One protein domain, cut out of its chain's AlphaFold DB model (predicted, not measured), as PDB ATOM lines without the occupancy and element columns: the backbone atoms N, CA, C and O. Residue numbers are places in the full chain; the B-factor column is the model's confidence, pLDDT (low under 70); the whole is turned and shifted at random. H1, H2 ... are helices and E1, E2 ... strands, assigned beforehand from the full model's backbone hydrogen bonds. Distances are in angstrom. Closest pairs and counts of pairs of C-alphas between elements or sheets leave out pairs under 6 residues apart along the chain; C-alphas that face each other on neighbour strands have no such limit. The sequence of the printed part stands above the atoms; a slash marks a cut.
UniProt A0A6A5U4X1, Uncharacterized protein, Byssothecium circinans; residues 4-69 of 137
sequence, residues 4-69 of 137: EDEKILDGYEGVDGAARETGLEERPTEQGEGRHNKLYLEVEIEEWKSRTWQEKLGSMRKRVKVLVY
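AT A GLANCE: This is residues 4 to 69 of the 137 residues of an uncharacterized protein of Byssothecium circinans (UniProt A0A6A5U4X1). A ribbon of two antiparallel strands, E1 and E2, joins two ends: H1 and the loops of residues 14 to 38 at one, H2 at the other, where residues 49 to 56 stick out. The 66 printed residues hold H1, E1, H2, E2 in chain order; the class is mixed, with under half of the residues in named elements. The whole is loose, radius of gyration of the C-alphas 14.6 A, spanning 40 by 22 by 16 A.

IN THESE COORDINATES: E1 is residues 39 to 45, 17.7 A, and E2 residues 62 to 68, 17.9 A, ending at C-alpha 68 (4.046, 47.826, 95.066). H1, residues 4 to 13, 14.4 A, begins at C-alpha 4 (19.781, 49.189, 97.140). H2 is residues 51 to 57.

HOW THE PARTS SIT: E1 and E2 are antiparallel at 147 degrees; N 41 and O 66 are 2.9 A apart, within hydrogen-bond range. H1 is apart from H2 and E2. In H1 and H2 every O i to N i+4 pair is within hydrogen-bond range.

THE WHOLE: The printed part has no cut. The link H1 to E1 is long, 25 residues. Residues 19 to 29 and 58 to 60 have pLDDT under 70.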
ATOM      1  N   GLU A   4      19.559  48.177  96.103       88.25
ATOM      2  CA  GLU A   4      19.781  49.189  97.140       88.25
ATOM      3  C   GLU A   4      18.588  50.143  97.251       88.25
ATOM      4  O   GLU A   4      18.114  50.380  98.361       88.25
ATOM      5  N   ASP A   5      18.047  50.603  96.117       87.94
ATOM      6  CA  ASP A   5      16.818  51.411  96.087       87.94
ATOM      7  C   ASP A   5      15.652  50.647  96.723       87.94
ATOM      8  O   ASP A   5      14.902  51.191  97.529       87.94
ATOM      9  N   GLU A   6      15.525  49.363  96.387       88.44
ATOM     10  CA  GLU A   6      14.463  48.503  96.899       88.44
ATOM     11  C   GLU A   6      14.543  48.334  98.422       88.44
ATOM     12  O   GLU A   6      13.538  48.482  99.110       88.44
ATOM     13  N   LYS A   7      15.742  48.130  98.981       86.81
ATOM     14  CA  LYS A   7      15.936  48.046 100.440       86.81
ATOM     15  C   LYS A   7      15.579  49.343 101.162       86.81
ATOM     16  O   LYS A   7      15.082  49.305 102.286       86.81
ATOM     17  N   ILE A   8      15.851  50.489 100.538       89.44
ATOM     18  CA  ILE A   8      15.468  51.792 101.090       89.44
ATOM     19  C   ILE A   8      13.938  51.897 101.147       89.44
ATOM     20  O   ILE A   8      13.396  52.305 102.175       89.44
ATOM     21  N   LEU A   9      13.245  51.496 100.076       89.75
ATOM     22  CA  LEU A   9      11.781  51.469 100.034       89.75
ATOM     23  C   LEU A   9      11.199  50.499 101.067       89.75
ATOM     24  O   LEU A   9      10.325  50.899 101.831       89.75
ATOM     25  N   ASP A  10      11.744  49.287 101.178       89.12
ATOM     26  CA  ASP A  10      11.319  48.297 102.177       89.12
ATOM     27  C   ASP A  10      11.386  48.872 103.609       89.12
ATOM     28  O   ASP A  10      10.487  48.647 104.424       89.12
ATOM     29  N   GLY A  11      12.417  49.674 103.904       88.12
ATOM     30  CA  GLY A  11      12.572  50.367 105.185       88.12
ATOM     31  C   GLY A  11      11.545  51.480 105.422       88.12
ATOM     32  O   GLY A  11      11.035  51.609 106.536       88.12
ATOM     33  N   TYR A  12      11.212  52.272 104.396       88.38
ATOM     34  CA  TYR A  12      10.170  53.304 104.502       88.38
ATOM     35  C   TYR A  12       8.776  52.701 104.684       88.38
ATOM     36  O   TYR A  12       7.996  53.197 105.504       88.38
ATOM     37  N   GLU A  13       8.487  51.626 103.952       89.12
ATOM     38  CA  GLU A  13       7.175  50.980 103.955       89.12
ATOM     39  C   GLU A  13       6.985  50.030 105.137       89.12
ATOM     40  O   GLU A  13       5.850  49.691 105.475       89.12
ATOM     41  N   GLY A  14       8.069  49.682 105.837       88.62
ATOM     42  CA  GLY A  14       8.037  48.870 107.047       88.62
ATOM     43  C   GLY A  14       7.662  47.423 106.757       88.62
ATOM     44  O   GLY A  14       6.828  46.862 107.469       88.62
ATOM     45  N   VAL A  15       8.244  46.855 105.698       84.81
ATOM     46  CA  VAL A  15       8.076  45.443 105.339       84.81
ATOM     47  C   VAL A  15       8.664  44.563 106.438       84.81
ATOM     48  O   VAL A  15       9.747  44.832 106.961       84.81
ATOM     49  N   ASP A  16       7.952  43.495 106.781       82.12
ATOM     50  CA  ASP A  16       8.456  42.492 107.712       82.12
ATOM     51  C   ASP A  16       9.492  41.599 107.022       82.12
ATOM     52  O   ASP A  16       9.154  40.718 106.234       82.12
ATOM     53  N   GLY A  17      10.769  41.823 107.333       73.44
ATOM     54  CA  GLY A  17      11.873  41.024 106.799       73.44
ATOM     55  C   GLY A  17      11.912  39.577 107.304       73.44
ATOM     56  O   GLY A  17      12.707  38.792 106.793       73.44
ATOM     57  N   ALA A  18      11.092  39.221 108.299       70.38
ATOM     58  CA  ALA A  18      10.944  37.858 108.804       70.38
ATOM     59  C   ALA A  18       9.686  37.152 108.265       70.38
ATOM     60  O   ALA A  18       9.454  35.986 108.601       70.38
ATOM     61  N   ALA A  19       8.880  37.827 107.437       66.62
ATOM     62  CA  ALA A  19       7.687  37.234 106.855       66.62
ATOM     63  C   ALA A  19       8.040  36.009 105.998       66.62
ATOM     64  O   ALA A  19       9.061  35.952 105.310       66.62
ATOM     65  N   ARG A  20       7.188  34.984 106.072       60.53
ATOM     66  CA  ARG A  20       7.461  33.682 105.464       60.53
ATOM     67  C   ARG A  20       7.408  33.784 103.944       60.53
ATOM     68  O   ARG A  20       6.382  34.180 103.393       60.53
ATOM     69  N   GLU A  21       8.480  33.358 103.281       62.53
ATOM     70  CA  GLU A  21       8.516  33.304 101.822       62.53
ATOM     71  C   GLU A  21       7.446  32.339 101.285       62.53
ATOM     72  O   GLU A  21       7.394  31.165 101.662       62.53
ATOM     73  N   THR A  22       6.568  32.839 100.414       58.31
ATOM     74  CA  THR A  22       5.451  32.069  99.839       58.31
ATOM     75  C   THR A  22       5.762  31.462  98.473       58.31
ATOM     76  O   THR A  22       4.947  30.713  97.942       58.31
ATOM     77  N   GLY A  23       6.943  31.738  97.909       53.19
ATOM     78  CA  GLY A  23       7.413  31.144  96.651       53.19
ATOM     79  C   GLY A  23       6.641  31.570  95.394       53.19
ATOM     80  O   GLY A  23       6.811  30.948  94.349       53.19
ATOM     81  N   LEU A  24       5.794  32.603  95.466       53.03
ATOM     82  CA  LEU A  24       5.071  33.127  94.307       53.03
ATOM     83  C   LEU A  24       5.933  34.186  93.614       53.03
ATOM     84  O   LEU A  24       6.383  35.135  94.253       53.03
ATOM     85  N   GLU A  25       6.112  34.069  92.295       58.81
ATOM     86  CA  GLU A  25       6.876  35.050  91.506       58.81
ATOM     87  C   GLU A  25       6.294  36.480  91.589       58.81
ATOM     88  O   GLU A  25       7.000  37.452  91.311       58.81
ATOM     89  N   GLU A  26       5.026  36.611  91.990       61.66
ATOM     90  CA  GLU A  26       4.289  37.870  92.181       61.66
ATOM     91  C   GLU A  26       4.167  38.289  93.664       61.66
ATOM     92  O   GLU A  26       3.989  39.472  93.959       61.66
ATOM     93  N   ARG A  27       4.314  37.349  94.614       67.88
ATOM     94  CA  ARG A  27       4.160  37.571  96.066       67.88
ATOM     95  C   ARG A  27       5.298  36.889  96.839       67.88
ATOM     96  O   ARG A  27       5.214  35.686  97.113       67.88
ATOM     97  N   PRO A  28       6.357  37.630  97.208       60.88
ATOM     98  CA  PRO A  28       7.450  37.070  97.989       60.88
ATOM     99  C   PRO A  28       6.986  36.566  99.363       60.88
ATOM    100  O   PRO A  28       7.412  35.480  99.743       60.88
ATOM    101  N   THR A  29       6.090  37.270 100.067       69.31
ATOM    102  CA  THR A  29       5.642  36.932 101.438       69.31
ATOM    103  C   THR A  29       4.158  37.244 101.674       69.31
ATOM    104  O   THR A  29       3.567  38.022 100.928       69.31
ATOM    105  N   GLU A  30       3.539  36.691 102.726       73.75
ATOM    106  CA  GLU A  30       2.298  37.260 103.292       73.75
ATOM    107  C   GLU A  30       2.618  38.484 104.152       73.75
ATOM    108  O   GLU A  30       3.721  38.557 104.697       73.75
ATOM    109  N   GLN A  31       1.686  39.435 104.301       77.94
ATOM    110  CA  GLN A  31       1.903  40.542 105.232       77.94
ATOM    111  C   GLN A  31       2.083  39.957 106.640       77.94
ATOM    112  O   GLN A  31       1.163  39.342 107.164       77.94
ATOM    113  N   GLY A  32       3.287  40.064 107.207       82.94
ATOM    114  CA  GLY A  32       3.615  39.603 108.560       82.94
ATOM    115  C   GLY A  32       3.250  40.652 109.609       82.94
ATOM    116  O   GLY A  32       2.178  41.249 109.556       82.94
ATOM    117  N   GLU A  33       4.156  40.950 110.538       84.06
ATOM    118  CA  GLU A  33       3.966  42.040 111.518       84.06
ATOM    119  C   GLU A  33       4.285  43.438 110.939       84.06
ATOM    120  O   GLU A  33       4.251  44.456 111.636       84.06
ATOM    121  N   GLY A  34       4.598  43.493 109.644       83.56
ATOM    122  CA  GLY A  34       4.950  44.697 108.899       83.56
ATOM    123  C   GLY A  34       3.753  45.598 108.601       83.56
ATOM    124  O   GLY A  34       2.588  45.201 108.693       83.56
ATOM    125  N   ARG A  35       4.040  46.846 108.219       86.50
ATOM    126  CA  ARG A  35       3.000  47.843 107.905       86.50
ATOM    127  C   ARG A  35       2.384  47.656 106.523       86.50
ATOM    128  O   ARG A  35       1.198  47.925 106.371       86.50
ATOM    129  N   HIS A  36       3.194  47.232 105.563       89.69
ATOM    130  CA  HIS A  36       2.781  46.913 104.204       89.69
ATOM    131  C   HIS A  36       3.455  45.614 103.786       89.69
ATOM    132  O   HIS A  36       4.557  45.294 104.249       89.69
ATOM    133  N   ASN A  37       2.797  44.875 102.905       88.38
ATOM    134  CA  ASN A  37       3.425  43.759 102.224       88.38
ATOM    135  C   ASN A  37       4.212  44.238 101.003       88.38
ATOM    136  O   ASN A  37       4.109  45.391 100.597       88.38
ATOM    137  N   LYS A  38       4.977  43.338 100.394       87.69
ATOM    138  CA  LYS A  38       5.745  43.592  99.179       87.69
ATOM    139  C   LYS A  38       5.219  42.713  98.058       87.69
ATOM    140  O   LYS A  38       5.277  41.496  98.191       87.69
ATOM    141  N   LEU A  39       4.739  43.298  96.962       87.12
ATOM    142  CA  LEU A  39       4.230  42.553  95.804       87.12
ATOM    143  C   LEU A  39       4.854  43.046  94.503       87.12
ATOM    144  O   LEU A  39       5.118  44.237  94.339       87.12
ATOM    145  N   TYR A  40       5.004  42.139  93.541       87.81
ATOM    146  CA  TYR A  40       5.322  42.501  92.167       87.81
ATOM    147  C   TYR A  40       4.128  42.235  91.258       87.81
ATOM    148  O   TYR A  40       3.685  41.097  91.135       87.81
ATOM    149  N   LEU A  41       3.650  43.274  90.577       88.62
ATOM    150  CA  LEU A  41       2.498  43.200  89.682       88.62
ATOM    151  C   LEU A  41       2.921  43.432  88.235       88.62
ATOM    152  O   LEU A  41       3.769  44.280  87.958       88.62
ATOM    153  N   GLU A  42       2.309  42.711  87.302       90.69
ATOM    154  CA  GLU A  42       2.389  43.051  85.884       90.69
ATOM    155  C   GLU A  42       1.359  44.145  85.570       90.69
ATOM    156  O   GLU A  42       0.165  43.979  85.811       90.69
ATOM    157  N   VAL A  43       1.821  45.279  85.042       90.25
ATOM    158  CA  VAL A  43       0.968  46.412  84.656       90.25
ATOM    159  C   VAL A  43       1.216  46.792  83.208       90.25
ATOM    160  O   VAL A  43       2.334  46.675  82.706       90.25
ATOM    161  N   GLU A  44       0.182  47.278  82.532       90.19
ATOM    162  CA  GLU A  44       0.313  47.849  81.197       90.19
ATOM    163  C   GLU A  44       0.565  49.356  81.291       90.19
ATOM    164  O   GLU A  44      -0.186  50.089  81.931       90.19
ATOM    165  N   ILE A  45       1.630  49.828  80.644       87.19
ATOM    166  CA  ILE A  45       1.911  51.261  80.550       87.19
ATOM    167  C   ILE A  45       1.097  51.863  79.410       87.19
ATOM    168  O   ILE A  45       1.410  51.617  78.246       87.19
ATOM    169  N   GLU A  46       0.107  52.699  79.717       83.38
ATOM    170  CA  GLU A  46      -0.669  53.392  78.682       83.38
ATOM    171  C   GLU A  46       0.189  54.397  77.903       83.38
ATOM    172  O   GLU A  46       0.233  54.363  76.672       83.38
ATOM    173  N   GLU A  47       0.923  55.256  78.613       81.44
ATOM    174  CA  GLU A  47       1.726  56.314  78.008       81.44
ATOM    175  C   GLU A  47       2.897  56.718  78.911       81.44
ATOM    176  O   GLU A  47       2.754  56.904  80.118       81.44
ATOM    177  N   TRP A  48       4.064  56.929  78.310       83.31
ATOM    178  CA  TRP A  48       5.196  57.565  78.976       83.31
ATOM    179  C   TRP A  48       5.157  59.073  78.725       83.31
ATOM    180  O   TRP A  48       5.261  59.497  77.578       83.31
ATOM    181  N   LYS A  49       5.113  59.901  79.772       81.81
ATOM    182  CA  LYS A  49       5.140  61.374  79.625       81.81
ATOM    183  C   LYS A  49       6.540  61.974  79.450       81.81
ATOM    184  O   LYS A  49       6.690  63.151  79.153       81.81
ATOM    185  N   SER A  50       7.586  61.162  79.590       79.44
ATOM    186  CA  SER A  50       8.980  61.580  79.421       79.44
ATOM    187  C   SER A  50       9.609  60.904  78.211       79.44
ATOM    188  O   SER A  50       9.669  59.675  78.145       79.44
ATOM    189  N   ARG A  51      10.161  61.709  77.299       78.69
ATOM    190  CA  ARG A  51      10.892  61.223  76.121       78.69
ATOM    191  C   ARG A  51      12.089  60.344  76.496       78.69
ATOM    192  O   ARG A  51      12.292  59.296  75.899       78.69
ATOM    193  N   THR A  52      12.818  60.710  77.550       81.75
ATOM    194  CA  THR A  52      13.938  59.913  78.069       81.75
ATOM    195  C   THR A  52      13.493  58.511  78.483       81.75
ATOM    196  O   THR A  52      14.195  57.533  78.235       81.75
ATOM    197  N   TRP A  53      12.325  58.397  79.123       75.56
ATOM    198  CA  TRP A  53      11.792  57.103  79.550       75.56
ATOM    199  C   TRP A  53      11.174  56.312  78.395       75.56
ATOM    200  O   TRP A  53      11.358  55.098  78.362       75.56
ATOM    201  N   GLN A  54      10.559  56.980  77.411       78.12
ATOM    202  CA  GLN A  54      10.151  56.349  76.147       78.12
ATOM    203  C   GLN A  54      11.346  55.681  75.453       78.12
ATOM    204  O   GLN A  54      11.289  54.508  75.096       78.12
ATOM    205  N   GLU A  55      12.455  56.410  75.315       80.88
ATOM    206  CA  GLU A  55      13.668  55.918  74.655       80.88
ATOM    207  C   GLU A  55      14.323  54.764  75.433       80.88
ATOM    208  O   GLU A  55      14.787  53.799  74.829       80.88
ATOM    209  N   LYS A  56      14.325  54.818  76.774       78.38
ATOM    210  CA  LYS A  56      14.927  53.775  77.625       78.38
ATOM    211  C   LYS A  56      14.088  52.504  77.755       78.38
ATOM    212  O   LYS A  56      14.657  51.419  77.849       78.38
ATOM    213  N   LEU A  57      12.763  52.620  77.858       74.81
ATOM    214  CA  LEU A  57      11.889  51.510  78.269       74.81
ATOM    215  C   LEU A  57      11.025  50.950  77.132       74.81
ATOM    216  O   LEU A  57      10.475  49.849  77.277       74.81
ATOM    217  N   GLY A  58      10.992  51.631  75.985       69.88
ATOM    218  CA  GLY A  58      10.342  51.184  74.757       69.88
ATOM    219  C   GLY A  58       8.949  51.782  74.541       69.88
ATOM    220  O   GLY A  58       8.589  52.812  75.108       69.88
ATOM    221  N   SER A  59       8.171  51.136  73.669       61.56
ATOM    222  CA  SER A  59       6.889  51.650  73.180       61.56
ATOM    223  C   SER A  59       5.788  51.696  74.248       61.56
ATOM    224  O   SER A  59       5.824  50.982  75.250       61.56
ATOM    225  N   MET A  60       4.769  52.516  73.977       65.00
ATOM    226  CA  MET A  60       3.481  52.530  74.685       65.00
ATOM    227  C   MET A  60       2.830  51.131  74.696       65.00
ATOM    228  O   MET A  60       3.111  50.313  73.815       65.00
ATOM    229  N   ARG A  61       1.951  50.872  75.673       71.06
ATOM    230  CA  ARG A  61       1.224  49.603  75.908       71.06
ATOM    231  C   ARG A  61       2.101  48.388  76.196       71.06
ATOM    232  O   ARG A  61       1.746  47.247  75.906       71.06
ATOM    233  N   LYS A  62       3.280  48.622  76.766       81.62
ATOM    234  CA  LYS A  62       4.163  47.547  77.214       81.62
ATOM    235  C   LYS A  62       3.725  47.064  78.592       81.62
ATOM    236  O   LYS A  62       3.537  47.879  79.494       81.62
ATOM    237  N   ARG A  63       3.636  45.742  78.760       87.69
ATOM    238  CA  ARG A  63       3.502  45.128  80.082       87.69
ATOM    239  C   ARG A  63       4.852  45.120  80.790       87.69
ATOM    240  O   ARG A  63       5.860  44.706  80.213       87.69
ATOM    241  N   VAL A  64       4.885  45.644  82.007       87.06
ATOM    242  CA  VAL A  64       6.086  45.753  82.838       87.06
ATOM    243  C   VAL A  64       5.785  45.257  84.243       87.06
ATOM    244  O   VAL A  64       4.685  45.445  84.755       87.06
ATOM    245  N   LYS A  65       6.781  44.640  84.876       88.00
ATOM    246  CA  LYS A  65       6.700  44.232  86.277       88.00
ATOM    247  C   LYS A  65       7.045  45.429  87.165       88.00
ATOM    248  O   LYS A  65       8.130  45.997  87.025       88.00
ATOM    249  N   VAL A  66       6.130  45.820  88.046       88.88
ATOM    250  CA  VAL A  66       6.299  46.911  89.019       88.88
ATOM    251  C   VAL A  66       6.268  46.374  90.438       88.88
ATOM    252  O   VAL A  66       5.632  45.361  90.706       88.88
ATOM    253  N   LEU A  67       6.958  47.067  91.337       90.25
ATOM    254  CA  LEU A  67       6.955  46.798  92.768       90.25
ATOM    255  C   LEU A  67       5.915  47.691  93.449       90.25
ATOM    256  O   LEU A  67       5.902  48.899  93.207       90.25
ATOM    257  N   VAL A  68       5.067  47.108  94.293       91.06
ATOM    258  CA  VAL A  68       4.046  47.826  95.066       91.06
ATOM    259  C   VAL A  68       4.027  47.356  96.518       91.06
ATOM    260  O   VAL A  68       4.379  46.213  96.816       91.06
ATOM    261  N   TYR A  69       3.568  48.243  97.403       91.56
ATOM    262  CA  TYR A  69       3.502  48.004  98.842       91.56
ATOM    263  C   TYR A  69       2.076  48.195  99.373       91.56
ATOM    264  O   TYR A  69       1.735  49.276  99.855       91.56
TER     265      TYR A  69